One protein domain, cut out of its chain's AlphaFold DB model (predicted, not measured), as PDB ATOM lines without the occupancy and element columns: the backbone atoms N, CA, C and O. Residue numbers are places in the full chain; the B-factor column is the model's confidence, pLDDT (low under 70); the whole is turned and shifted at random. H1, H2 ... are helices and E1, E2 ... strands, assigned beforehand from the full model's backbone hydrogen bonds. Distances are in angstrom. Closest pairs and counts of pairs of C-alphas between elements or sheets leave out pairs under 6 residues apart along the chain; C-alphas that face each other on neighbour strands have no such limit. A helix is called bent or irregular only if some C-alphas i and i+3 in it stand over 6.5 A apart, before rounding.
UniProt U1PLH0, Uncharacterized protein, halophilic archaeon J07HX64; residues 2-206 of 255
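This is residues 2 to 206 of the 255 residues of an uncharacterized protein of halophilic archaeon J07HX64 (UniProt U1PLH0). An elongated model in two halves: at one end a twisted sheet of four strands, E2, E1, E3 and E4, has helices H2 and H4 over one face and no helix over the other; at the other end helices H7 to H11 form a loose, open ring. H3, H5 and H6 are in the sheet half with H4, and the long stretch 156 to 180 runs from the ring back to the sheet. The printed part has 205 residues with eleven named helices and four named strands, in the order H1 E1 H2 H3 H4 H5 H6 E2 H7 H8 H9 H10 H11 E3 E4; the class is mixed, helices and strands. The sheet is mixed too, E2 and E1 parallel and the other neighbours antiparallel. The whole is compact, with a radius of gyration of the C-alphas of 19.3 A, and spans 56 by 36 by 34 A.

Find C-alpha 2 at (49.673, 71.329, 95.396), where H1, residues 2 to 5, begins. E1 follows as residues 14 to 21, 20.2 A long, and then H2, residues 23 to 35, 19.9 A. H2 is irregular, but only just: C-alphas 31 and 34 are 6.8 A apart. Read on through H3, residues 42 to 46, H4, residues 49 to 59, 15.3 A, H5, residues 69 to 74, and H6, residues 76 to 83, to E2, residues 86 to 90, 13.6 A. From C-alpha 92 at (50.366, 85.111, 74.165), H7 runs to residue 103, 15.8 A. Next come H8, residues 108 to 115, H9, residues 117 to 130, 19.7 A, H10, residues 136 to 146, 14.9 A, and H11, residues 149 to 155. E3, residues 181 to 187, 19.1 A, and E4, residues 190 to 196, 19.9 A, come last; E4 ends at (49.094, 73.859, 84.392).

Look first at the sheet, in order E2, E1, E3, E4, twisted, with C-alphas up to 4.0 A off its best plane. Between E2 and E1, N 87 and O 17 are 2.9 A apart; between E1 and E3, N 18 and O 184, 2.8 A; in the hairpin E3 and E4, N 183 and O 194, 2.8 A, each within hydrogen-bond range. E1, H2 to H6 and E2 make a strand-helix-strand unit, two parallel neighbour strands with helices between. H2 and H4 are on the same face, giving two layers, helices over one face of a sheet. H4 is over E2 and E1 at a height over the sheet of 10.3 A. H6 touches H4 at a steep tilt of 61 degrees, opposite ways, closest at the C-alphas of Pro 50 and Ala 83, 4.9 A. H3 and H5 are not on the sheet, and H1 only grazes it with residues 3 to 4. H7 touches H11 at a shallow tilt of 20 degrees, the same way, closest at the C-alphas of Ala 100 and Ala 155, 4.4 A. H9 touches H10, about perpendicular at 73 degrees, closest at the C-alphas of Gly 128 and Thr 136, 5.5 A. H8 and H9 are close but not clearly touching, with the C-alphas of Leu 112 and Ser 120 7.2 A apart. In H3 to H11 every O i to N i+4 pair is within hydrogen-bond range, in H2 7 of 9, and H1 is too short for such a pair.

The two C-alphas farthest apart are those of Arg 74 and Glu 163, 57.3 A. The printed part has no cut. The link from H11 to E3, 25 residues, is long. The mean pLDDT of the printed part is 87.8, with residues 2 to 8 under 70.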
ATOM      1  N   ALA A   2      49.365  72.526  94.599       55.25
ATOM      2  CA  ALA A   2      49.673  71.329  95.396       55.25
ATOM      3  C   ALA A   2      51.179  71.234  95.700       55.25
ATOM      4  O   ALA A   2      51.559  71.221  96.847       55.25
ATOM      5  N   ALA A   3      52.052  71.444  94.707       54.62
ATOM      6  CA  ALA A   3      53.503  71.498  94.928       54.62
ATOM      7  C   ALA A   3      54.030  72.559  95.933       54.62
ATOM      8  O   ALA A   3      55.150  72.398  96.402       54.62
ATOM      9  N   LEU A   4      53.294  73.641  96.227       60.34
ATOM     10  CA  LEU A   4      53.647  74.609  97.283       60.34
ATOM     11  C   LEU A   4      53.053  74.171  98.631       60.34
ATOM     12  O   LEU A   4      53.748  74.186  99.640       60.34
ATOM     13  N   THR A   5      51.801  73.709  98.635       62.62
ATOM     14  CA  THR A   5      51.114  73.212  99.838       62.62
ATOM     15  C   THR A   5      51.736  71.909 100.365       62.62
ATOM     16  O   THR A   5      51.978  71.778 101.558       62.62
ATOM     17  N   ASP A   6      52.100  70.982  99.476       63.50
ATOM     18  CA  ASP A   6      52.779  69.705  99.747       63.50
ATOM     19  C   ASP A   6      54.205  69.906 100.285       63.50
ATOM     20  O   ASP A   6      54.774  69.010 100.905       63.50
ATOM     21  N   ARG A   7      54.792  71.087 100.050       64.69
ATOM     22  CA  ARG A   7      56.085  71.495 100.619       64.69
ATOM     23  C   ARG A   7      55.951  72.152 101.993       64.69
ATOM     24  O   ARG A   7      56.972  72.507 102.570       64.69
ATOM     25  N   GLY A   8      54.730  72.302 102.510       68.88
ATOM     26  CA  GLY A   8      54.477  72.923 103.807       68.88
ATOM     27  C   GLY A   8      54.845  74.405 103.856       68.88
ATOM     28  O   GLY A   8      55.204  74.887 104.923       68.88
ATOM     29  N   VAL A   9      54.798  75.105 102.716       77.69
ATOM     30  CA  VAL A   9      55.031  76.555 102.658       77.69
ATOM     31  C   VAL A   9      53.949  77.268 103.466       77.69
ATOM     32  O   VAL A   9      52.761  77.079 103.188       77.69
ATOM     33  N   ASP A  10      54.355  78.092 104.436       82.12
ATOM     34  CA  ASP A  10      53.436  78.976 105.147       82.12
ATOM     35  C   ASP A  10      52.949  80.063 104.170       82.12
ATOM     36  O   ASP A  10      53.765  80.699 103.494       82.12
ATOM     37  N   PRO A  11      51.630  80.308 104.052       82.88
ATOM     38  CA  PRO A  11      51.109  81.437 103.285       82.88
ATOM     39  C   PRO A  11      51.757  82.789 103.642       82.88
ATOM     40  O   PRO A  11      51.828  83.674 102.787       82.88
ATOM     41  N   GLY A  12      52.241  82.954 104.878       85.00
ATOM     42  CA  GLY A  12      52.974  84.133 105.337       85.00
ATOM     43  C   GLY A  12      54.258  84.416 104.552       85.00
ATOM     44  O   GLY A  12      54.511  85.585 104.245       85.00
ATOM     45  N   ASP A  13      54.976  83.365 104.148       90.00
ATOM     46  CA  ASP A  13      56.293  83.415 103.487       90.00
ATOM     47  C   ASP A  13      56.195  83.729 101.982       90.00
ATOM     48  O   ASP A  13      57.193  83.886 101.273       90.00
ATOM     49  N   ILE A  14      54.971  83.802 101.450       92.62
ATOM     50  CA  ILE A  14      54.718  84.098 100.040       92.62
ATOM     51  C   ILE A  14      54.871  85.599  99.802       92.62
ATOM     52  O   ILE A  14      53.988  86.382 100.148       92.62
ATOM     53  N   ASP A  15      55.942  86.000  99.122       93.62
ATOM     54  CA  ASP A  15      56.190  87.398  98.757       93.62
ATOM     55  C   ASP A  15      55.262  87.868  97.628       93.62
ATOM     56  O   ASP A  15      54.719  88.973  97.647       93.62
ATOM     57  N   GLN A  16      55.140  87.045  96.582       96.19
ATOM     58  CA  GLN A  16      54.424  87.390  95.356       96.19
ATOM     59  C   GLN A  16      54.062  86.133  94.570       96.19
ATOM     60  O   GLN A  16      54.873  85.215  94.439       96.19
ATOM     61  N   ILE A  17      52.895  86.141  93.937       96.50
ATOM     62  CA  ILE A  17      52.509  85.159  92.929       96.50
ATOM     63  C   ILE A  17      52.140  85.887  91.644       96.50
ATOM     64  O   ILE A  17      51.348  86.823  91.636       96.50
ATOM     65  N   ARG A  18      52.696  85.421  90.533       97.12
ATOM     66  CA  ARG A  18      52.350  85.860  89.191       97.12
ATOM     67  C   ARG A  18      51.677  84.716  88.454       97.12
ATOM     68  O   ARG A  18      52.286  83.671  88.232       97.12
ATOM     69  N   VAL A  19      50.435  84.926  88.057       97.06
ATOM     70  CA  VAL A  19      49.670  84.005  87.225       97.06
ATOM     71  C   VAL A  19      49.656  84.552  85.808       97.06
ATOM     72  O   VAL A  19      49.273  85.692  85.579       97.06
ATOM     73  N   ARG A  20      50.074  83.739  84.849       96.75
ATOM     74  CA  ARG A  20      49.958  84.028  83.424       96.75
ATOM     75  C   ARG A  20      48.882  83.149  82.819       96.75
ATOM     76  O   ARG A  20      48.886  81.945  83.070       96.75
ATOM     77  N   ALA A  21      47.988  83.740  82.042       95.75
ATOM     78  CA  ALA A  21      46.831  83.060  81.470       95.75
ATOM     79  C   ALA A  21      46.529  83.566  80.044       95.75
ATOM     80  O   ALA A  21      47.050  84.614  79.652       95.75
ATOM     81  N   PRO A  22      45.681  82.862  79.269       94.56
ATOM     82  CA  PRO A  22      45.167  83.354  77.997       94.56
ATOM     83  C   PRO A  22      44.404  84.674  78.146       94.56
ATOM     84  O   PRO A  22      43.829  84.966  79.200       94.56
ATOM     85  N   LEU A  23      44.319  85.435  77.053       92.62
ATOM     86  CA  LEU A  23      43.710  86.767  77.010       92.62
ATOM     87  C   LEU A  23      42.275  86.767  77.538       92.62
ATOM     88  O   LEU A  23      41.879  87.667  78.268       92.62
ATOM     89  N   VAL A  24      41.498  85.740  77.194       90.94
ATOM     90  CA  VAL A  24      40.103  85.607  77.631       90.94
ATOM     91  C   VAL A  24      39.972  85.441  79.147       90.94
ATOM     92  O   VAL A  24      39.072  86.034  79.733       90.94
ATOM     93  N   SER A  25      40.897  84.744  79.812       92.12
ATOM     94  CA  SER A  25      40.901  84.637  81.278       92.12
ATOM     95  C   SER A  25      41.190  85.990  81.935       92.12
ATOM     96  O   SER A  25      40.534  86.362  82.906       92.12
ATOM     97  N   VAL A  26      42.123  86.764  81.367       92.56
ATOM     98  CA  VAL A  26      42.429  88.133  81.819       92.56
ATOM     99  C   VAL A  26      41.249  89.077  81.576       92.56
ATOM    100  O   VAL A  26      40.911  89.890  82.435       92.56
ATOM    101  N   ALA A  27      40.575  88.941  80.432       90.19
ATOM    102  CA  ALA A  27      39.367  89.692  80.114       90.19
ATOM    103  C   ALA A  27      38.243  89.413  81.122       90.19
ATOM    104  O   ALA A  27      37.604  90.341  81.613       90.19
ATOM    105  N   MET A  28      38.020  88.139  81.461       89.94
ATOM    106  CA  MET A  28      37.004  87.730  82.433       89.94
ATOM    107  C   MET A  28      37.311  88.239  83.847       89.94
ATOM    108  O   MET A  28      36.407  88.739  84.519       89.94
ATOM    109  N   GLU A  29      38.576  88.192  84.280       92.50
ATOM    110  CA  GLU A  29      39.019  88.811  85.538       92.50
ATOM    111  C   GLU A  29      38.653  90.302  85.560       92.50
ATOM    112  O   GLU A  29      38.045  90.781  86.520       92.50
ATOM    113  N   GLY A  30      38.957  91.013  84.472       88.75
ATOM    114  CA  GLY A  30      38.616  92.418  84.285       88.75
ATOM    115  C   GLY A  30      37.127  92.708  84.396       88.75
ATOM    116  O   GLY A  30      36.735  93.589  85.156       88.75
ATOM    117  N   LEU A  31      36.297  91.928  83.699       85.94
ATOM    118  CA  LEU A  31      34.837  92.058  83.738       85.94
ATOM    119  C   LEU A  31      34.258  91.817  85.133       85.94
ATOM    120  O   LEU A  31      33.242  92.408  85.484       85.94
ATOM    121  N   SER A  32      34.883  90.959  85.939       85.25
ATOM    122  CA  SER A  32      34.408  90.688  87.298       85.25
ATOM    123  C   SER A  32      34.790  91.786  88.301       85.25
ATOM    124  O   SER A  32      34.141  91.925  89.340       85.25
ATOM    125  N   ARG A  33      35.832  92.579  88.013       86.25
ATOM    126  CA  ARG A  33      36.407  93.555  88.950       86.25
ATOM    127  C   ARG A  33      35.423  94.647  89.395       86.25
ATOM    128  O   ARG A  33      35.367  94.875  90.602       86.25
ATOM    129  N   PRO A  34      34.613  95.280  88.519       86.44
ATOM    130  CA  PRO A  34      33.651  96.311  88.930       86.44
ATOM    131  C   PRO A  34      32.581  95.818  89.911       86.44
ATOM    132  O   PRO A  34      31.999  96.614  90.641       86.44
ATOM    133  N   TYR A  35      32.326  94.510  89.953       84.56
ATOM    134  CA  TYR A  35      31.332  93.908  90.846       84.56
ATOM    135  C   TYR A  35      31.888  93.595  92.243       84.56
ATOM    136  O   TYR A  35      31.149  93.135  93.117       84.56
ATOM    137  N   ARG A  36      33.180  93.859  92.483       86.00
ATOM    138  CA  ARG A  36      33.832  93.764  93.795       86.00
ATOM    139  C   ARG A  36      33.572  95.050  94.573       86.00
ATOM    140  O   ARG A  36      34.392  95.959  94.584       86.00
ATOM    141  N   GLY A  37      32.384  95.135  95.165       79.00
ATOM    142  CA  GLY A  37      32.044  96.208  96.098       79.00
ATOM    143  C   GLY A  37      32.666  95.994  97.481       79.00
ATOM    144  O   GLY A  37      33.514  95.123  97.676       79.00
ATOM    145  N   ASP A  38      32.164  96.737  98.468       81.88
ATOM    146  CA  ASP A  38      32.620  96.659  99.864       81.88
ATOM    147  C   ASP A  38      32.528  95.236 100.438       81.88
ATOM    148  O   ASP A  38      33.340  94.826 101.271       81.88
ATOM    149  N   ARG A  39      31.561  94.447  99.953       83.38
ATOM    150  CA  ARG A  39      31.363  93.047 100.331       83.38
ATOM    151  C   ARG A  39      31.837  92.108  99.228       83.38
ATOM    152  O   ARG A  39      31.404  92.198  98.080       83.38
ATOM    153  N   LEU A  40      32.672  91.148  99.613       88.69
ATOM    154  CA  LEU A  40      33.150  90.100  98.724       88.69
ATOM    155  C   LEU A  40      32.140  88.942  98.693       88.69
ATOM    156  O   LEU A  40      31.976  88.208  99.667       88.69
ATOM    157  N   HIS A  41      31.432  88.790  97.575       90.50
ATOM    158  CA  HIS A  41      30.477  87.696  97.383       90.50
ATOM    159  C   HIS A  41      31.162  86.415  96.871       90.50
ATOM    160  O   HIS A  41      32.163  86.503  96.160       90.50
ATOM    161  N   PRO A  42      30.596  85.217  97.129       93.19
ATOM    162  CA  PRO A  42      31.117  83.953  96.594       93.19
ATOM    163  C   PRO A  42      31.312  83.937  95.073       93.19
ATOM    164  O   PRO A  42      32.283  83.377  94.567       93.19
ATOM    165  N   VAL A  43      30.399  84.586  94.345       91.75
ATOM    166  CA  VAL A  43      30.488  84.759  92.890       91.75
ATOM    167  C   VAL A  43      31.756  85.532  92.533       91.75
ATOM    168  O   VAL A  43      32.535  85.082  91.703       91.75
ATOM    169  N   ASN A  44      32.025  86.640  93.221       91.31
ATOM    170  CA  ASN A  44      33.198  87.474  92.973       91.31
ATOM    171  C   ASN A  44      34.505  86.711  93.207       91.31
ATOM    172  O   ASN A  44      35.448  86.883  92.443       91.31
ATOM    173  N   VAL A  45      34.546  85.857  94.237       93.12
ATOM    174  CA  VAL A  45      35.690  84.974  94.499       93.12
ATOM    175  C   VAL A  45      35.869  83.983  93.355       93.12
ATOM    176  O   VAL A  45      36.962  83.874  92.814       93.12
ATOM    177  N   THR A  46      34.790  83.311  92.945       91.44
ATOM    178  CA  THR A  46      34.813  82.268  91.902       91.44
ATOM    179  C   THR A  46      35.239  82.812  90.537       91.44
ATOM    180  O   THR A  46      35.917  82.124  89.780       91.44
ATOM    181  N   PHE A  47      34.859  84.051  90.223       91.44
ATOM    182  CA  PHE A  47      35.227  84.729  88.976       91.44
ATOM    183  C   PHE A  47      36.506  85.566  89.094       91.44
ATOM    184  O   PHE A  47      36.799  86.349  88.193       91.44
ATOM    185  N   SER A  48      37.267  85.403  90.181       94.25
ATOM    186  CA  SER A  48      38.547  86.069  90.368       94.25
ATOM    187  C   SER A  48      39.669  85.068  90.597       94.25
ATOM    188  O   SER A  48      39.671  84.330  91.584       94.25
ATOM    189  N   VAL A  49      40.661  85.077  89.709       94.81
ATOM    190  CA  VAL A  49      41.854  84.235  89.846       94.81
ATOM    191  C   VAL A  49      42.622  84.573  91.134       94.81
ATOM    192  O   VAL A  49      42.875  83.640  91.899       94.81
ATOM    193  N   PRO A  50      42.929  85.855  91.445       95.81
ATOM    194  CA  PRO A  50      43.538  86.230  92.719       95.81
ATOM    195  C   PRO A  50      42.777  85.713  93.939       95.81
ATOM    196  O   PRO A  50      43.374  85.062  94.790       95.81
ATOM    197  N   TYR A  51      41.459  85.925  94.015       95.81
ATOM    198  CA  TYR A  51      40.696  85.516  95.196       95.81
ATOM    199  C   TYR A  51      40.492  84.004  95.299       95.81
ATOM    200  O   TYR A  51      40.583  83.461  96.396       95.81
ATOM    201  N   THR A  52      40.250  83.299  94.191       95.25
ATOM    202  CA  THR A  52      40.163  81.830  94.215       95.25
ATOM    203  C   THR A  52      41.485  81.219  94.683       95.25
ATOM    204  O   THR A  52      41.490  80.298  95.502       95.25
ATOM    205  N   LEU A  53      42.614  81.753  94.210       94.94
ATOM    206  CA  LEU A  53      43.932  81.290  94.625       94.94
ATOM    207  C   LEU A  53      44.253  81.681  96.076       94.94
ATOM    208  O   LEU A  53      44.820  80.869  96.802       94.94
ATOM    209  N   ALA A  54      43.837  82.868  96.520       95.25
ATOM    210  CA  ALA A  54      43.951  83.289  97.912       95.25
ATOM    211  C   ALA A  54      43.176  82.358  98.853       95.25
ATOM    212  O   ALA A  54      43.728  81.919  99.858       95.25
ATOM    213  N   VAL A  55      41.941  81.977  98.498       95.44
ATOM    214  CA  VAL A  55      41.169  80.987  99.265       95.44
ATOM    215  C   VAL A  55      41.915  79.662  99.341       95.44
ATOM    216  O   VAL A  55      42.047  79.116 100.432       95.44
ATOM    217  N   TYR A  56      42.446  79.161  98.222       93.38
ATOM    218  CA  TYR A  56      43.221  77.919  98.226       93.38
ATOM    219  C   TYR A  56      44.442  78.000  99.153       93.38
ATOM    220  O   TYR A  56      44.727  77.051  99.875       93.38
ATOM    221  N   LEU A  57      45.167  79.118  99.134       92.12
ATOM    222  CA  LEU A  57      46.382  79.306  99.928       92.12
ATOM    223  C   LEU A  57      46.096  79.449 101.422       92.12
ATOM    224  O   LEU A  57      46.797  78.848 102.225       92.12
ATOM    225  N   VAL A  58      45.056  80.198 101.790       91.69
ATOM    226  CA  VAL A  58      44.672  80.415 103.193       91.69
ATOM    227  C   VAL A  58      43.990  79.177 103.782       91.69
ATOM    228  O   VAL A  58      44.253  78.796 104.918       91.69
ATOM    229  N   ALA A  59      43.113  78.522 103.017       91.00
ATOM    230  CA  ALA A  59      42.294  77.417 103.513       91.00
ATOM    231  C   ALA A  59      42.878  76.022 103.238       91.00
ATOM    232  O   ALA A  59      42.365  75.038 103.766       91.00
ATOM    233  N   GLY A  60      43.875  75.917 102.355       89.75
ATOM    234  CA  GLY A  60      44.409  74.650 101.836       89.75
ATOM    235  C   GLY A  60      43.502  73.940 100.820       89.75
ATOM    236  O   GLY A  60      43.914  72.961 100.201       89.75
ATOM    237  N   GLU A  61      42.270  74.416 100.618       89.81
ATOM    238  CA  GLU A  61      41.291  73.835  99.701       89.81
ATOM    239  C   GLU A  61      40.330  74.896  99.141       89.81
ATOM    240  O   GLU A  61      40.116  75.951  99.737       89.81
ATOM    241  N   VAL A  62      39.695  74.596  98.003       90.94
ATOM    242  CA  VAL A  62      38.579  75.392  97.464       90.94
ATOM    243  C   VAL A  62      37.374  74.478  97.305       90.94
ATOM    244  O   VAL A  62      37.254  73.741  96.326       90.94
ATOM    245  N   THR A  63      36.474  74.510  98.286       90.31
ATOM    246  CA  THR A  63      35.213  73.757  98.268       90.31
ATOM    247  C   THR A  63      34.031  74.689  98.550       90.31
ATOM    248  O   THR A  63      34.233  75.827  98.990       90.31
ATOM    249  N   PRO A  64      32.772  74.238  98.370       91.38
ATOM    250  CA  PRO A  64      31.604  75.040  98.732       91.38
ATOM    251  C   PRO A  64      31.615  75.552 100.182       91.38
ATOM    252  O   PRO A  64      30.998  76.576 100.463       91.38
ATOM    253  N   ARG A  65      32.343  74.894 101.100       92.44
ATOM    254  CA  ARG A  65      32.478  75.324 102.505       92.44
ATOM    255  C   ARG A  65      33.194  76.673 102.630       92.44
ATOM    256  O   ARG A  65      32.748  77.531 103.394       92.44
ATOM    257  N   GLN A  66      34.259  76.873 101.851       95.44
ATOM    258  CA  GLN A  66      35.030  78.120 101.818       95.44
ATOM    259  C   GLN A  66      34.349  79.210 100.980       95.44
ATOM    260  O   GLN A  66      34.627  80.390 101.156       95.44
ATOM    261  N   LEU A  67      33.405  78.843 100.112       94.75
ATOM    262  CA  LEU A  67      32.648  79.780  99.275       94.75
ATOM    263  C   LEU A  67      31.301  80.189  99.897       94.75
ATOM    264  O   LEU A  67      30.378  80.597  99.196       94.75
ATOM    265  N   THR A  68      31.162  80.103 101.221       95.00
ATOM    266  CA  THR A  68      29.987  80.639 101.923       95.00
ATOM    267  C   THR A  68      30.192  82.114 102.278       95.00
ATOM    268  O   THR A  68      31.306  82.496 102.644       95.00
ATOM    269  N   PRO A  69      29.135  82.952 102.283       94.12
ATOM    270  CA  PRO A  69      29.257  84.344 102.722       94.12
ATOM    271  C   PRO A  69      29.877  84.476 104.120       94.12
ATOM    272  O   PRO A  69      30.691  85.359 104.354       94.12
ATOM    273  N   GLY A  70      29.535  83.565 105.040       95.06
ATOM    274  CA  GLY A  70      30.061  83.581 106.404       95.06
ATOM    275  C   GLY A  70      31.550  83.239 106.504       95.06
ATOM    276  O   GLY A  70      32.236  83.814 107.343       95.06
ATOM    277  N   TYR A  71      32.061  82.316 105.682       95.81
ATOM    278  CA  TYR A  71      33.500  82.035 105.647       95.81
ATOM    279  C   TYR A  71      34.270  83.221 105.064       95.81
ATOM    280  O   TYR A  71      35.243  83.665 105.667       95.81
ATOM    281  N   ILE A  72      33.804  83.754 103.933       95.56
ATOM    282  CA  ILE A  72      34.464  84.866 103.239       95.56
ATOM    283  C   ILE A  72      34.522  86.107 104.135       95.56
ATOM    284  O   ILE A  72      35.571  86.729 104.231       95.56
ATOM    285  N   GLU A  73      33.435  86.430 104.842       94.88
ATOM    286  CA  GLU A  73      33.393  87.572 105.763       94.88
ATOM    287  C   GLU A  73      34.389  87.413 106.922       94.88
ATOM    288  O   GLU A  73      35.152  88.328 107.215       94.88
ATOM    289  N   ARG A  74      34.435  86.233 107.559       95.94
ATOM    290  CA  ARG A  74      35.337  85.987 108.697       95.94
ATOM    291  C   ARG A  74      36.815  86.030 108.322       95.94
ATOM    292  O   ARG A  74      37.617  86.438 109.149       95.94
ATOM    293  N   ASN A  75      37.160  85.609 107.107       95.69
ATOM    294  CA  ASN A  75      38.546  85.542 106.637       95.69
ATOM    295  C   ASN A  75      38.898  86.703 105.694       95.69
ATOM    296  O   ASN A  75      39.929  86.666 105.030       95.69
ATOM    297  N   ARG A  76      38.045  87.736 105.599       94.00
ATOM    298  CA  ARG A  76      38.152  88.776 104.565       94.00
ATOM    299  C   ARG A  76      39.529  89.436 104.522       94.00
ATOM    300  O   ARG A  76      40.088  89.578 103.442       94.00
ATOM    301  N   ALA A  77      40.067  89.805 105.681       94.50
ATOM    302  CA  ALA A  77      41.355  90.487 105.776       94.50
ATOM    303  C   ALA A  77      42.517  89.618 105.263       94.50
ATOM    304  O   ALA A  77      43.372  90.110 104.534       94.50
ATOM    305  N   GLU A  78      42.527  88.329 105.602       94.62
ATOM    306  CA  GLU A  78      43.553  87.385 105.142       94.62
ATOM    307  C   GLU A  78      43.431  87.118 103.638       94.62
ATOM    308  O   GLU A  78      44.434  87.082 102.925       94.62
ATOM    309  N   LEU A  79      42.196  86.990 103.138       95.25
ATOM    310  CA  LEU A  79      41.928  86.797 101.714       95.25
ATOM    311  C   LEU A  79      42.345  88.012 100.882       95.25
ATOM    312  O   LEU A  79      42.968  87.827  99.842       95.25
ATOM    313  N   ASP A  80      42.034  89.229 101.333       95.25
ATOM    314  CA  ASP A  80      42.468  90.463 100.669       95.25
ATOM    315  C   ASP A  80      44.001  90.574 100.688       95.25
ATOM    316  O   ASP A  80      44.616  90.736  99.637       95.25
ATOM    317  N   ALA A  81      44.632  90.379 101.852       95.44
ATOM    318  CA  ALA A  81      46.085  90.469 101.993       95.44
ATOM    319  C   ALA A  81      46.843  89.459 101.116       95.44
ATOM    320  O   ALA A  81      47.928  89.767 100.622       95.44
ATOM    321  N   MET A  82      46.294  88.258 100.923       95.75
ATOM    322  CA  MET A  82      46.862  87.260 100.018       95.75
ATOM    323  C   MET A  82      46.558  87.584  98.549       95.75
ATOM    324  O   MET A  82      47.451  87.489  97.707       95.75
ATOM    325  N   ALA A  83      45.329  88.000  98.225       95.75
ATOM    326  CA  ALA A  83      44.944  88.392  96.868       95.75
ATOM    327  C   ALA A  83      45.796  89.556  96.337       95.75
ATOM    328  O   ALA A  83      46.182  89.535  95.170       95.75
ATOM    329  N   ASP A  84      46.172  90.506  97.196       96.06
ATOM    330  CA  ASP A  84      47.044  91.637  96.852       96.06
ATOM    331  C   ASP A  84      48.457  91.209  96.414       96.06
ATOM    332  O   ASP A  84      49.134  91.932  95.677       96.06
ATOM    333  N   ARG A  85      48.909  90.015  96.818       96.88
ATOM    334  CA  ARG A  85      50.198  89.439  96.399       96.88
ATOM    335  C   ARG A  85      50.101  88.691  95.070       96.88
ATOM    336  O   ARG A  85      51.131  88.259  94.549       96.88
ATOM    337  N   ILE A  86      48.896  88.515  94.524       97.12
ATOM    338  CA  ILE A  86      48.629  87.705  93.334       97.12
ATOM    339  C   ILE A  86      48.302  88.615  92.147       97.12
ATOM    340  O   ILE A  86      47.260  89.265  92.100       97.12
ATOM    341  N   THR A  87      49.163  88.614  91.131       96.12
ATOM    342  CA  THR A  87      48.917  89.328  89.871       96.12
ATOM    343  C   THR A  87      48.503  88.367  88.766       96.12
ATOM    344  O   THR A  87      49.025  87.255  88.675       96.12
ATOM    345  N   LEU A  88      47.588  88.805  87.899       95.38
ATOM    346  CA  LEU A  88      47.199  88.089  86.686       95.38
ATOM    347  C   LEU A  88      47.681  88.858  85.454       95.38
ATOM    348  O   LEU A  88      47.347  90.027  85.274       95.38
ATOM    349  N   ASP A  89      48.439  88.183  84.600       93.88
ATOM    350  CA  ASP A  89      49.007  88.720  83.373       93.88
ATOM    351  C   ASP A  89      48.600  87.877  82.162       93.88
ATOM    352  O   ASP A  89      48.394  86.664  82.257       93.88
ATOM    353  N   HIS A  90      48.541  88.511  80.996       94.50
ATOM    354  CA  HIS A  90      48.340  87.805  79.739       94.50
ATOM    355  C   HIS A  90      49.655  87.198  79.225       94.50
ATOM    356  O   HIS A  90      50.706  87.844  79.248       94.50
ATOM    357  N   ASP A  91      49.580  85.965  78.725       94.50
ATOM    358  CA  ASP A  91      50.644  85.303  77.972       94.50
ATOM    359  C   ASP A  91      50.134  84.839  76.602       94.50
ATOM    360  O   ASP A  91      49.200  84.041  76.494       94.50
ATOM    361  N   TRP A  92      50.765  85.359  75.548       94.88
ATOM    362  CA  TRP A  92      50.366  85.111  74.165       94.88
ATOM    363  C   TRP A  92      50.544  83.662  73.725       94.88
ATOM    364  O   TRP A  92      49.783  83.220  72.866       94.88
ATOM    365  N   SER A  93      51.476  82.915  74.328       94.88
ATOM    366  CA  SER A  93      51.635  81.485  74.035       94.88
ATOM    367  C   SER A  93      50.375  80.711  74.436       94.88
ATOM    368  O   SER A  93      49.837  79.943  73.647       94.88
ATOM    369  N   LEU A  94      49.810  81.023  75.606       95.00
ATOM    370  CA  LEU A  94      48.575  80.410  76.098       95.00
ATOM    371  C   LEU A  94      47.350  80.828  75.270       95.00
ATOM    372  O   LEU A  94      46.419  80.048  75.092       95.00
ATOM    373  N   THR A  95      47.335  82.051  74.736       94.75
ATOM    374  CA  THR A  95      46.289  82.470  73.788       94.75
ATOM    375  C   THR A  95      46.405  81.745  72.452       94.75
ATOM    376  O   THR A  95      45.379  81.372  71.886       94.75
ATOM    377  N   ALA A  96      47.621  81.514  71.951       94.25
ATOM    378  CA  ALA A  96      47.827  80.704  70.755       94.25
ATOM    379  C   ALA A  96      47.332  79.263  70.968       94.25
ATOM    380  O   ALA A  96      46.627  78.750  70.101       94.25
ATOM    381  N   ASP A  97      47.597  78.665  72.138       93.25
ATOM    382  CA  ASP A  97      47.100  77.330  72.509       93.25
ATOM    383  C   ASP A  97      45.558  77.268  72.463       93.25
ATOM    384  O   ASP A  97      44.985  76.376  71.835       93.25
ATOM    385  N   VAL A  98      44.867  78.257  73.054       93.25
ATOM    386  CA  VAL A  98      43.393  78.355  72.997       93.25
ATOM    387  C   VAL A  98      42.895  78.484  71.556       93.25
ATOM    388  O   VAL A  98      41.949  77.799  71.165       93.25
ATOM    389  N   LEU A  99      43.507  79.365  70.759       93.62
ATOM    390  CA  LEU A  99      43.101  79.585  69.369       93.62
ATOM    391  C   LEU A  99      43.287  78.327  68.521       93.62
ATOM    392  O   LEU A  99      42.395  78.008  67.737       93.62
ATOM    393  N   ALA A 100      44.396  77.607  68.706       92.31
ATOM    394  CA  ALA A 100      44.700  76.377  67.990       92.31
ATOM    395  C   ALA A 100      43.716  75.254  68.349       92.31
ATOM    396  O   ALA A 100      43.154  74.628  67.450       92.31
ATOM    397  N   GLY A 101      43.446  75.048  69.644       91.38
ATOM    398  CA  GLY A 101      42.508  74.020  70.109       91.38
ATOM    399  C   GLY A 101      41.072  74.261  69.637       91.38
ATOM    400  O   GLY A 101      40.379  73.340  69.210       91.38
ATOM    401  N   LEU A 102      40.635  75.519  69.609       91.31
ATOM    402  CA  LEU A 102      39.348  75.886  69.023       91.31
ATOM    403  C   LEU A 102      39.372  75.816  67.476       91.31
ATOM    404  O   LEU A 102      38.395  75.408  66.846       91.31
ATOM    405  N   GLY A 103      40.504  76.159  66.855       91.75
ATOM    406  CA  GLY A 103      40.705  76.137  65.404       91.75
ATOM    407  C   GLY A 103      40.642  74.735  64.803       91.75
ATOM    408  O   GLY A 103      40.299  74.585  63.632       91.75
ATOM    409  N   ALA A 104      40.907  73.699  65.602       90.00
ATOM    410  CA  ALA A 104      40.763  72.299  65.213       90.00
ATOM    411  C   ALA A 104      39.303  71.883  64.929       90.00
ATOM    412  O   ALA A 104      39.067  70.936  64.167       90.00
ATOM    413  N   GLY A 105      38.326  72.592  65.508       89.94
ATOM    414  CA  GLY A 105      36.896  72.329  65.320       89.94
ATOM    415  C   GLY A 105      36.119  73.427  64.588       89.94
ATOM    416  O   GLY A 105      35.039  73.141  64.068       89.94
ATOM    417  N   VAL A 106      36.640  74.657  64.516       90.94
ATOM    418  CA  VAL A 106      35.987  75.808  63.866       90.94
ATOM    419  C   VAL A 106      36.963  76.549  62.951       90.94
ATOM    420  O   VAL A 106      38.069  76.890  63.364       90.94
ATOM    421  N   ASP A 107      36.538  76.859  61.722       90.06
ATOM    422  CA  ASP A 107      37.345  77.654  60.792       90.06
ATOM    423  C   ASP A 107      37.121  79.167  60.972       90.06
ATOM    424  O   ASP A 107      36.068  79.713  60.630       90.06
ATOM    425  N   TYR A 108      38.132  79.873  61.484       87.50
ATOM    426  CA  TYR A 108      38.109  81.336  61.602       87.50
ATOM    427  C   TYR A 108      38.396  82.059  60.287       87.50
ATOM    428  O   TYR A 108      38.098  83.250  60.167       87.50
ATOM    429  N   GLY A 109      39.016  81.384  59.318       85.50
ATOM    430  CA  GLY A 109      39.497  81.984  58.080       85.50
ATOM    431  C   GLY A 109      38.385  82.709  57.321       85.50
ATOM    432  O   GLY A 109      38.547  83.895  57.014       85.50
ATOM    433  N   PRO A 110      37.245  82.055  57.043       85.44
ATOM    434  CA  PRO A 110      36.091  82.697  56.425       85.44
ATOM    435  C   PRO A 110      35.490  83.804  57.281       85.44
ATOM    436  O   PRO A 110      35.196  84.866  56.755       85.44
ATOM    437  N   LEU A 111      35.392  83.619  58.604       84.06
ATOM    438  CA  LEU A 111      34.854  84.640  59.510       84.06
ATOM    439  C   LEU A 111      35.658  85.948  59.422       84.06
ATOM    440  O   LEU A 111      35.089  87.039  59.347       84.06
ATOM    441  N   LEU A 112      36.987  85.844  59.410       83.94
ATOM    442  CA  LEU A 112      37.883  86.992  59.288       83.94
ATOM    443  C   LEU A 112      37.851  87.601  57.877       83.94
ATOM    444  O   LEU A 112      37.894  88.829  57.748       83.94
ATOM    445  N   ARG A 113      37.752  86.768  56.831       84.12
ATOM    446  CA  ARG A 113      37.630  87.208  55.430       84.12
ATOM    447  C   ARG A 113      36.319  87.957  55.180       84.12
ATOM    448  O   ARG A 113      36.362  89.067  54.654       84.12
ATOM    449  N   ASP A 114      35.194  87.395  55.613       82.44
ATOM    450  CA  ASP A 114      33.842  87.927  55.402       82.44
ATOM    451  C   ASP A 114      33.632  89.259  56.129       82.44
ATOM    452  O   ASP A 114      32.973  90.166  55.618       82.44
ATOM    453  N   ARG A 115      34.232  89.417  57.317       81.50
ATOM    454  CA  ARG A 115      34.168  90.674  58.074       81.50
ATOM    455  C   ARG A 115      35.000  91.781  57.411       81.50
ATOM    456  O   ARG A 115      34.624  92.951  57.462       81.50
ATOM    457  N   GLY A 116      36.123  91.422  56.789       81.88
ATOM    458  CA  GLY A 116      37.070  92.347  56.172       81.88
ATOM    459  C   GLY A 116      37.958  93.103  57.181       81.88
ATOM    460  O   GLY A 116      37.618  93.260  58.358       81.88
ATOM    461  N   PRO A 117      39.116  93.634  56.741       81.25
ATOM    462  CA  PRO A 117      40.160  94.143  57.638       81.25
ATOM    463  C   PRO A 117      39.730  95.375  58.443       81.25
ATOM    464  O   PRO A 117      40.078  95.511  59.614       81.25
ATOM    465  N   VAL A 118      38.932  96.267  57.845       81.38
ATOM    466  CA  VAL A 118      38.459  97.492  58.512       81.38
ATOM    467  C   VAL A 118      37.518  97.163  59.670       81.38
ATOM    468  O   VAL A 118      37.631  97.752  60.744       81.38
ATOM    469  N   ALA A 119      36.596  96.220  59.479       81.19
ATOM    470  CA  ALA A 119      35.660  95.832  60.528       81.19
ATOM    471  C   ALA A 119      36.334  94.984  61.615       81.19
ATOM    472  O   ALA A 119      35.956  95.101  62.779       81.19
ATOM    473  N   SER A 120      37.356  94.193  61.271       78.31
ATOM    474  CA  SER A 120      38.203  93.501  62.251       78.31
ATOM    475  C   SER A 120      39.002  94.488  63.108       78.31
ATOM    476  O   SER A 120      39.006  94.373  64.329       78.31
ATOM    477  N   LEU A 121      39.588  95.531  62.506       79.19
ATOM    478  CA  LEU A 121      40.264  96.600  63.254       79.19
ATOM    479  C   LEU A 121      39.307  97.368  64.175       79.19
ATOM    480  O   LEU A 121      39.662  97.670  65.314       79.19
ATOM    481  N   ARG A 122      38.088  97.677  63.714       80.88
ATOM    482  CA  ARG A 122      37.065  98.297  64.573       80.88
ATOM    483  C   ARG A 122      36.652  97.378  65.715       80.88
ATOM    484  O   ARG A 122      36.537  97.859  66.833       80.88
ATOM    485  N   ALA A 123      36.479  96.083  65.456       77.94
ATOM    486  CA  ALA A 123      36.162  95.111  66.497       77.94
ATOM    487  C   ALA A 123      37.270  95.051  67.558       77.94
ATOM    488  O   ALA A 123      36.969  95.087  68.742       77.94
ATOM    489  N   LEU A 124      38.544  95.062  67.156       75.69
ATOM    490  CA  LEU A 124      39.674  95.106  68.094       75.69
ATOM    491  C   LEU A 124      39.709  96.388  68.940       75.69
ATOM    492  O   LEU A 124      40.067  96.337  70.115       75.69
ATOM    493  N   ARG A 125      39.335  97.540  68.365       74.88
ATOM    494  CA  ARG A 125      39.189  98.789  69.134       74.88
ATOM    495  C   ARG A 125      38.020  98.714  70.109       74.88
ATOM    496  O   ARG A 125      38.191  99.039  71.273       74.88
ATOM    497  N   GLN A 126      36.878  98.209  69.650       77.56
ATOM    498  CA  GLN A 126      35.688  98.034  70.473       77.56
ATOM    499  C   GLN A 126      35.929  97.060  71.633       77.56
ATOM    500  O   GLN A 126      35.410  97.277  72.721       77.56
ATOM    501  N   VAL A 127      36.746  96.019  71.436       73.19
ATOM    502  CA  VAL A 127      37.185  95.118  72.513       73.19
ATOM    503  C   VAL A 127      37.958  95.894  73.578       73.19
ATOM    504  O   VAL A 127      37.631  95.761  74.749       73.19
ATOM    505  N   GLY A 128      38.909  96.751  73.194       71.56
ATOM    506  CA  GLY A 128      39.630  97.596  74.156       71.56
ATOM    507  C   GLY A 128      38.731  98.611  74.874       71.56
ATOM    508  O   GLY A 128      38.928  98.874  76.050       71.56
ATOM    509  N   GLU A 129      37.710  99.145  74.196       72.31
ATOM    510  CA  GLU A 129      36.726 100.067  74.794       72.31
ATOM    511  C   GLU A 129      35.718  99.363  75.719       72.31
ATOM    512  O   GLU A 129      35.192  99.977  76.640       72.31
ATOM    513  N   THR A 130      35.415  98.087  75.462       70.25
ATOM    514  CA  THR A 130      34.440  97.304  76.244       70.25
ATOM    515  C   THR A 130      35.106  96.561  77.403       70.25
ATOM    516  O   THR A 130      34.449  96.221  78.386       70.25
ATOM    517  N   HIS A 131      36.409  96.296  77.301       72.94
ATOM    518  CA  HIS A 131      37.182  95.566  78.294       72.94
ATOM    519  C   HIS A 131      38.326  96.436  78.817       72.94
ATOM    520  O   HIS A 131      39.445  96.349  78.321       72.94
ATOM    521  N   ASP A 132      38.072  97.193  79.888       71.44
ATOM    522  CA  ASP A 132      39.072  98.051  80.555       71.44
ATOM    523  C   ASP A 132      40.345  97.299  80.998       71.44
ATOM    524  O   ASP A 132      41.392  97.899  81.244       71.44
ATOM    525  N   SER A 133      40.275  95.969  81.121       73.62
ATOM    526  CA  SER A 133      41.417  95.110  81.436       73.62
ATOM    527  C   SER A 133      42.309  94.776  80.240       73.62
ATOM    528  O   SER A 133      43.390  94.227  80.446       73.62
ATOM    529  N   ILE A 134      41.870  95.055  79.010       78.62
ATOM    530  CA  ILE A 134      42.603  94.762  77.777       78.62
ATOM    531  C   ILE A 134      42.993  96.075  77.104       78.62
ATOM    532  O   ILE A 134      42.212  96.707  76.400       78.62
ATOM    533  N   ASP A 135      44.256  96.453  77.256       83.25
ATOM    534  CA  ASP A 135      44.835  97.559  76.499       83.25
ATOM    535  C   ASP A 135      45.335  97.032  75.149       83.25
ATOM    536  O   ASP A 135      46.418  96.454  75.055       83.25
ATOM    537  N   THR A 136      44.558  97.239  74.081       83.06
ATOM    538  CA  THR A 136      44.874  96.739  72.731       83.06
ATOM    539  C   THR A 136      46.276  97.140  72.255       83.06
ATOM    540  O   THR A 136      46.940  96.358  71.574       83.06
ATOM    541  N   VAL A 137      46.766  98.335  72.610       84.50
ATOM    542  CA  VAL A 137      48.111  98.789  72.211       84.50
ATOM    543  C   VAL A 137      49.175  98.014  72.977       84.50
ATOM    544  O   VAL A 137      50.135  97.520  72.377       84.50
ATOM    545  N   ARG A 138      48.996  97.870  74.295       86.44
ATOM    546  CA  ARG A 138      49.873  97.051  75.137       86.44
ATOM    547  C   ARG A 138      49.889  95.602  74.672       86.44
ATOM    548  O   ARG A 138      50.971  95.024  74.626       86.44
ATOM    549  N   GLU A 139      48.742  95.056  74.290       89.38
ATOM    550  CA  GLU A 139      48.610  93.677  73.840       89.38
ATOM    551  C   GLU A 139      49.304  93.428  72.506       89.38
ATOM    552  O   GLU A 139      50.096  92.494  72.396       89.38
ATOM    553  N   VAL A 140      49.118  94.306  71.516       86.62
ATOM    554  CA  VAL A 140      49.851  94.224  70.241       86.62
ATOM    555  C   VAL A 140      51.356  94.364  70.471       86.62
ATOM    556  O   VAL A 140      52.149  93.585  69.940       86.62
ATOM    557  N   ALA A 141      51.778  95.323  71.297       87.62
ATOM    558  CA  ALA A 141      53.187  95.482  71.636       87.62
ATOM    559  C   ALA A 141      53.733  94.278  72.425       87.62
ATOM    560  O   ALA A 141      54.911  93.949  72.290       87.62
ATOM    561  N   GLY A 142      52.904  93.648  73.259       87.75
ATOM    562  CA  GLY A 142      53.204  92.427  73.997       87.75
ATOM    563  C   GLY A 142      53.392  91.237  73.063       87.75
ATOM    564  O   GLY A 142      54.391  90.535  73.190       87.75
ATOM    565  N   LEU A 143      52.520  91.080  72.064       91.38
ATOM    566  CA  LEU A 143      52.624  90.039  71.041       91.38
ATOM    567  C   LEU A 143      53.949  90.156  70.288       91.38
ATOM    568  O   LEU A 143      54.733  89.209  70.255       91.38
ATOM    569  N   LEU A 144      54.246  91.353  69.776       89.75
ATOM    570  CA  LEU A 144      55.484  91.618  69.042       89.75
ATOM    571  C   LEU A 144      56.736  91.361  69.892       89.75
ATOM    572  O   LEU A 144      57.715  90.824  69.383       89.75
ATOM    573  N   ARG A 145      56.711  91.722  71.182       90.31
ATOM    574  CA  ARG A 145      57.838  91.512  72.110       90.31
ATOM    575  C   ARG A 145      57.989  90.066  72.572       90.31
ATOM    576  O   ARG A 145      59.106  89.653  72.858       90.31
ATOM    577  N   SER A 146      56.890  89.321  72.670       87.69
ATOM    578  CA  SER A 146      56.901  87.924  73.115       87.69
ATOM    579  C   SER A 146      57.536  86.976  72.094       87.69
ATOM    580  O   SER A 146      58.058  85.939  72.480       87.69
ATOM    581  N   GLY A 147      57.520  87.338  70.805       90.19
ATOM    582  CA  GLY A 147      57.950  86.458  69.715       90.19
ATOM    583  C   GLY A 147      56.863  85.488  69.231       90.19
ATOM    584  O   GLY A 147      57.069  84.798  68.236       90.19
ATOM    585  N   GLU A 148      55.682  85.497  69.855       91.81
ATOM    586  CA  GLU A 148      54.584  84.556  69.582       91.81
ATOM    587  C   GLU A 148      53.735  84.921  68.353       91.81
ATOM    588  O   GLU A 148      52.775  84.228  68.025       91.81
ATOM    589  N   THR A 149      54.078  85.991  67.624       91.81
ATOM    590  CA  THR A 149      53.330  86.446  66.435       91.81
ATOM    591  C   THR A 149      53.083  85.313  65.443       91.81
ATOM    592  O   THR A 149      51.988  85.194  64.899       91.81
ATOM    593  N   ARG A 150      54.091  84.466  65.207       92.00
ATOM    594  CA  ARG A 150      53.959  83.337  64.285       92.00
ATOM    595  C   ARG A 150      53.010  82.271  64.826       92.00
ATOM    596  O   ARG A 150      52.150  81.839  64.076       92.00
ATOM    597  N   ALA A 151      53.134  81.906  66.103       92.19
ATOM    598  CA  ALA A 151      52.259  80.923  66.738       92.19
ATOM    599  C   ALA A 151      50.794  81.379  66.708       92.19
ATOM    600  O   ALA A 151      49.924  80.608  66.324       92.19
ATOM    601  N   VAL A 152      50.524  82.655  67.001       91.06
ATOM    602  CA  VAL A 152      49.167  83.222  66.913       91.06
ATOM    603  C   VAL A 152      48.647  83.222  65.474       91.06
ATOM    604  O   VAL A 152      47.507  82.835  65.236       91.06
ATOM    605  N   LEU A 153      49.460  83.637  64.497       89.75
ATOM    606  CA  LEU A 153      49.049  83.631  63.088       89.75
ATOM    607  C   LEU A 153      48.800  82.217  62.557       89.75
ATOM    608  O   LEU A 153      47.856  82.021  61.794       89.75
ATOM    609  N   ASP A 154      49.628  81.250  62.948       90.00
ATOM    610  CA  ASP A 154      49.456  79.851  62.573       90.00
ATOM    611  C   ASP A 154      48.237  79.239  63.290       90.00
ATOM    612  O   ASP A 154      47.474  78.529  62.652       90.00
ATOM    613  N   ALA A 155      47.955  79.600  64.547       89.31
ATOM    614  CA  ALA A 155      46.747  79.176  65.266       89.31
ATOM    615  C   ALA A 155      45.446  79.759  64.678       89.31
ATOM    616  O   ALA A 155      44.387  79.138  64.752       89.31
ATOM    617  N   LEU A 156      45.510  80.949  64.069       87.12
ATOM    618  CA  LEU A 156      44.387  81.536  63.330       87.12
ATOM    619  C   LEU A 156      44.147  80.856  61.973       87.12
ATOM    620  O   LEU A 156      43.073  81.026  61.390       87.12
ATOM    621  N   ARG A 157      45.125  80.103  61.459       85.12
ATOM    622  CA  ARG A 157      44.951  79.250  60.280       85.12
ATOM    623  C   ARG A 157      44.362  77.929  60.750       85.12
ATOM    624  O   ARG A 157      45.072  77.058  61.242       85.12
ATOM    625  N   SER A 158      43.049  77.789  60.607       78.38
ATOM    626  CA  SER A 158      42.403  76.509  60.870       78.38
ATOM    627  C   SER A 158      42.930  75.447  59.889       78.38
ATOM    628  O   SER A 158      43.178  75.766  58.725       78.38
ATOM    629  N   PRO A 159      43.102  74.182  60.321       83.19
ATOM    630  CA  PRO A 159      43.318  73.060  59.407       83.19
ATOM    631  C   PRO A 159      42.071  72.728  58.569       83.19
ATOM    632  O   PRO A 159      42.129  71.873  57.687       83.19
ATOM    633  N   LEU A 160      40.934  73.352  58.877       85.56
ATOM    634  CA  LEU A 160      39.699  73.255  58.117       85.56
ATOM    635  C   LEU A 160      39.747  74.248  56.943       85.56
ATOM    636  O   LEU A 160      40.371  75.298  57.039       85.56
ATOM    637  N   ASP A 161      39.097  73.894  55.839       86.62
ATOM    638  CA  ASP A 161      39.066  74.703  54.615       86.62
ATOM    639  C   ASP A 161      37.614  75.014  54.251       86.62
ATOM    640  O   ASP A 161      37.025  74.426  53.342       86.62
ATOM    641  N   TRP A 162      36.966  75.854  55.060       89.06
ATOM    642  CA  TRP A 162      35.585  76.247  54.806       89.06
ATOM    643  C   TRP A 162      35.551  77.393  53.790       89.06
ATOM    644  O   TRP A 162      36.339  78.340  53.836       89.06
ATOM    645  N   GLU A 163      34.592  77.350  52.864       87.12
ATOM    646  CA  GLU A 163      34.395  78.457  51.920       87.12
ATOM    647  C   GLU A 163      33.767  79.682  52.603       87.12
ATOM    648  O   GLU A 163      34.121  80.820  52.292       87.12
ATOM    649  N   ARG A 164      32.841  79.441  53.538       87.12
ATOM    650  CA  ARG A 164      32.103  80.443  54.319       87.12
ATOM    651  C   ARG A 164      31.981  79.993  55.764       87.12
ATOM    652  O   ARG A 164      31.980  78.796  56.044       87.12
ATOM    653  N   PHE A 165      31.846  80.952  56.673       88.12
ATOM    654  CA  PHE A 165      31.634  80.620  58.074       88.12
ATOM    655  C   PHE A 165      30.230  80.037  58.277       88.12
ATOM    656  O   PHE A 165      29.234  80.712  58.017       88.12
ATOM    657  N   ASP A 166      30.159  78.804  58.776       87.75
ATOM    658  CA  ASP A 166      28.915  78.146  59.164       87.75
ATOM    659  C   ASP A 166      29.161  77.284  60.407       87.75
ATOM    660  O   ASP A 166      29.882  76.287  60.361       87.75
ATOM    661  N   ALA A 167      28.548  77.664  61.529       85.69
ATOM    662  CA  ALA A 167      28.659  76.915  62.777       85.69
ATOM    663  C   ALA A 167      28.070  75.495  62.673       85.69
ATOM    664  O   ALA A 167      28.442  74.634  63.465       85.69
ATOM    665  N   GLY A 168      27.201  75.222  61.690       88.50
ATOM    666  CA  GLY A 168      26.708  73.877  61.388       88.50
ATOM    667  C   GLY A 168      27.792  72.921  60.880       88.50
ATOM    668  O   GLY A 168      27.648  71.711  61.035       88.50
ATOM    669  N   ASN A 169      28.900  73.444  60.344       88.75
ATOM    670  CA  ASN A 169      30.052  72.645  59.912       88.75
ATOM    671  C   ASN A 169      31.058  72.374  61.039       88.75
ATOM    672  O   ASN A 169      32.043  71.662  60.822       88.75
ATOM    673  N   ALA A 170      30.839  72.945  62.230       89.62
ATOM    674  CA  ALA A 170      31.759  72.824  63.347       89.62
ATOM    675  C   ALA A 170      31.920  71.369  63.795       89.62
ATOM    676  O   ALA A 170      30.956  70.626  63.988       89.62
ATOM    677  N   ARG A 171      33.175  70.970  63.997       88.38
ATOM    678  CA  ARG A 171      33.548  69.648  64.501       88.38
ATOM    679  C   ARG A 171      33.808  69.753  65.994       88.38
ATOM    680  O   ARG A 171      34.950  69.885  66.420       88.38
ATOM    681  N   PHE A 172      32.736  69.722  66.781       85.75
ATOM    682  CA  PHE A 172      32.817  69.867  68.238       85.75
ATOM    683  C   PHE A 172      33.652  68.768  68.909       85.75
ATOM    684  O   PHE A 172      34.291  69.039  69.919       85.75
ATOM    685  N   ASP A 173      33.721  67.577  68.308       85.12
ATOM    686  CA  ASP A 173      34.561  66.471  68.790       85.12
ATOM    687  C   ASP A 173      36.066  66.773  68.708       85.12
ATOM    688  O   ASP A 173      36.856  66.154  69.416       85.12
ATOM    689  N   ASN A 174      36.460  67.736  67.869       87.25
ATOM    690  CA  ASN A 174      37.847  68.163  67.694       87.25
ATOM    691  C   ASN A 174      38.185  69.429  68.493       87.25
ATOM    692  O   ASN A 174      39.314  69.904  68.410       87.25
ATOM    693  N   LEU A 175      37.217  70.029  69.195       88.50
ATOM    694  CA  LEU A 175      37.471  71.246  69.956       88.50
ATOM    695  C   LEU A 175      38.222  70.926  71.238       88.50
ATOM    696  O   LEU A 175      37.748  70.162  72.076       88.50
ATOM    697  N   GLU A 176      39.336  71.618  71.431       88.56
ATOM    698  CA  GLU A 176      40.094  71.586  72.671       88.56
ATOM    699  C   GLU A 176      40.102  72.971  73.316       88.56
ATOM    700  O   GLU A 176      40.552  73.962  72.741       88.56
ATOM    701  N   PHE A 177      39.604  73.048  74.548       86.69
ATOM    702  CA  PHE A 177      39.605  74.288  75.321       86.69
ATOM    703  C   PHE A 177      40.853  74.356  76.207       86.69
ATOM    704  O   PHE A 177      40.809  74.076  77.407       86.69
ATOM    705  N   ALA A 178      41.977  74.727  75.595       87.94
ATOM    706  CA  ALA A 178      43.294  74.784  76.229       87.94
ATOM    707  C   ALA A 178      43.485  76.033  77.118       87.94
ATOM    708  O   ALA A 178      44.340  76.879  76.865       87.94
ATOM    709  N   PHE A 179      42.696  76.175  78.187       88.94
ATOM    710  CA  PHE A 179      42.803  77.302  79.128       88.94
ATOM    711  C   PHE A 179      43.965  77.157  80.123       88.94
ATOM    712  O   PHE A 179      43.756  77.178  81.336       88.94
ATOM    713  N   GLY A 180      45.185  76.949  79.636       91.69
ATOM    714  CA  GLY A 180      46.352  76.743  80.494       91.69
ATOM    715  C   GLY A 180      46.679  77.943  81.392       91.69
ATOM    716  O   GLY A 180      46.204  79.059  81.181       91.69
ATOM    717  N   ALA A 181      47.524  77.727  82.396       94.31
ATOM    718  CA  ALA A 181      48.087  78.798  83.211       94.31
ATOM    719  C   ALA A 181      49.541  78.505  83.595       94.31
ATOM    720  O   ALA A 181      49.913  77.364  83.863       94.31
ATOM    721  N   VAL A 182      50.366  79.546  83.688       95.06
ATOM    722  CA  VAL A 182      51.700  79.459  84.295       95.06
ATOM    723  C   VAL A 182      51.679  80.230  85.602       95.06
ATOM    724  O   VAL A 182      51.363  81.414  85.618       95.06
ATOM    725  N   ILE A 183      52.040  79.570  86.694       94.50
ATOM    726  CA  ILE A 183      52.086  80.170  88.024       94.50
ATOM    727  C   ILE A 183      53.547  80.254  88.448       94.50
ATOM    728  O   ILE A 183      54.246  79.242  88.519       94.50
ATOM    729  N   GLU A 184      54.003  81.469  88.723       95.12
ATOM    730  CA  GLU A 184      55.319  81.773  89.272       95.12
ATOM    731  C   GLU A 184      55.132  82.320  90.688       95.12
ATOM    732  O   GLU A 184      54.477  83.341  90.861       95.12
ATOM    733  N   ALA A 185      55.690  81.668  91.703       94.00
ATOM    734  CA  ALA A 185      55.643  82.143  93.084       94.00
ATOM    735  C   ALA A 185      57.049  82.507  93.565       94.00
ATOM    736  O   ALA A 185      58.019  81.816  93.235       94.00
ATOM    737  N   ARG A 186      57.155  83.583  94.343       94.38
ATOM    738  CA  ARG A 186      58.336  83.914  95.136       94.38
ATOM    739  C   ARG A 186      58.012  83.663  96.605       94.38
ATOM    740  O   ARG A 186      57.016  84.198  97.086       94.38
ATOM    741  N   VAL A 187      58.818  82.835  97.257       91.75
ATOM    742  CA  VAL A 187      58.647  82.416  98.656       91.75
ATOM    743  C   VAL A 187      60.013  82.495  99.318       91.75
ATOM    744  O   VAL A 187      60.939  81.864  98.810       91.75
ATOM    745  N   ASP A 188      60.166  83.302 100.367       89.25
ATOM    746  CA  ASP A 188      61.455  83.558 101.034       89.25
ATOM    747  C   ASP A 188      62.616  83.849 100.062       89.25
ATOM    748  O   ASP A 188      63.746  83.374 100.199       89.25
ATOM    749  N   GLY A 189      62.333  84.614  99.001       86.56
ATOM    750  CA  GLY A 189      63.307  84.912  97.946       86.56
ATOM    751  C   GLY A 189      63.599  83.772  96.955       86.56
ATOM    752  O   GLY A 189      64.195  84.028  95.900       86.56
ATOM    753  N   GLU A 190      63.137  82.547  97.203       89.81
ATOM    754  CA  GLU A 190      63.183  81.447  96.241       89.81
ATOM    755  C   GLU A 190      62.078  81.566  95.190       89.81
ATOM    756  O   GLU A 190      61.019  82.146  95.419       89.81
ATOM    757  N   ARG A 191      62.326  81.022  93.993       92.06
ATOM    758  CA  ARG A 191      61.387  81.087  92.867       92.06
ATOM    759  C   ARG A 191      60.888  79.710  92.477       92.06
ATOM    760  O   ARG A 191      61.664  78.826  92.127       92.06
ATOM    761  N   TYR A 192      59.571  79.598  92.421       90.38
ATOM    762  CA  TYR A 192      58.838  78.410  92.029       90.38
ATOM    763  C   TYR A 192      58.074  78.695  90.748       90.38
ATOM    764  O   TYR A 192      57.475  79.757  90.604       90.38
ATOM    765  N   ARG A 193      58.075  77.749  89.811       92.31
ATOM    766  CA  ARG A 193      57.315  77.860  88.566       92.31
ATOM    767  C   ARG A 193      56.625  76.545  88.264       92.31
ATOM    768  O   ARG A 193      57.257  75.494  88.289       92.31
ATOM    769  N   VAL A 194      55.343  76.621  87.935       90.81
ATOM    770  CA  VAL A 194      54.550  75.488  87.462       90.81
ATOM    771  C   VAL A 194      53.723  75.921  86.262       90.81
ATOM    772  O   VAL A 194      53.200  77.034  86.226       90.81
ATOM    773  N   ARG A 195      53.613  75.039  85.274       91.56
ATOM    774  CA  ARG A 195      52.670  75.175  84.169       91.56
ATOM    775  C   ARG A 195      51.543  74.168  84.382       91.56
ATOM    776  O   ARG A 195      51.805  73.019  84.727       91.56
ATOM    777  N   ALA A 196      50.311  74.635  84.251       87.81
ATOM    778  CA  ALA A 196      49.094  73.859  84.392       87.81
ATOM    779  C   ALA A 196      48.349  73.910  83.058       87.81
ATOM    780  O   ALA A 196      47.634  74.870  82.783       87.81
ATOM    781  N   ASP A 197      48.565  72.893  82.231       82.44
ATOM    782  CA  ASP A 197      47.911  72.747  80.925       82.44
ATOM    783  C   ASP A 197      46.641  71.899  81.007       82.44
ATOM    784  O   ASP A 197      45.718  72.041  80.208       82.44
ATOM    785  N   GLU A 198      46.578  71.012  81.999       70.69
ATOM    786  CA  GLU A 198      45.536  70.006  82.093       70.69
ATOM    787  C   GLU A 198      44.361  70.435  82.967       70.69
ATOM    788  O   GLU A 198      44.486  70.636  84.176       70.69
ATOM    789  N   HIS A 199      43.175  70.423  82.364       78.25
ATOM    790  CA  HIS A 199      41.903  70.520  83.072       78.25
ATOM    791  C   HIS A 199      41.192  69.177  82.990       78.25
ATOM    792  O   HIS A 199      40.820  68.727  81.908       78.25
ATOM    793  N   ALA A 200      40.983  68.515  84.128       77.00
ATOM    794  CA  ALA A 200      40.445  67.148  84.181       77.00
ATOM    795  C   ALA A 200      39.036  66.984  83.563       77.00
ATOM    796  O   ALA A 200      38.602  65.859  83.321       77.00
ATOM    797  N   GLY A 201      38.324  68.093  83.336       77.69
ATOM    798  CA  GLY A 201      37.012  68.141  82.689       77.69
ATOM    799  C   GLY A 201      36.949  69.050  81.459       77.69
ATOM    800  O   GLY A 201      35.851  69.462  81.098       77.69
ATOM    801  N   ALA A 202      38.085  69.410  80.848       82.25
ATOM    802  CA  ALA A 202      38.067  70.191  79.610       82.25
ATOM    803  C   ALA A 202      37.399  69.424  78.461       82.25
ATOM    804  O   ALA A 202      37.526  68.204  78.336       82.25
ATOM    805  N   CYS A 203      36.713  70.177  77.602       81.62
ATOM    806  CA  CYS A 203      36.225  69.685  76.321       81.62
ATOM    807  C   CYS A 203      37.419  69.363  75.401       81.62
ATOM    808  O   CYS A 203      38.441  70.052  75.456       81.62
ATOM    809  N   GLY A 204      37.289  68.269  74.645       79.75
ATOM    810  CA  GLY A 204      38.345  67.690  73.807       79.75
ATOM    811  C   GLY A 204      39.091  66.511  74.444       79.75
ATOM    812  O   GLY A 204      39.762  65.758  73.749       79.75
ATOM    813  N   ARG A 205      38.937  66.272  75.756       82.44
ATOM    814  CA  ARG A 205      39.537  65.091  76.404       82.44
ATOM    815  C   ARG A 205      38.803  63.793  76.037       82.44
ATOM    816  O   ARG A 205      37.577  63.816  75.884       82.44
ATOM    817  N   PRO A 206      39.506  62.642  75.997       86.06
ATOM    818  CA  PRO A 206      38.878  61.345  75.767       86.06
ATOM    819  C   PRO A 206      37.699  61.092  76.714       86.06
ATOM    820  O   PRO A 206      37.787  61.332  77.922       86.06
TER     821      PRO A 206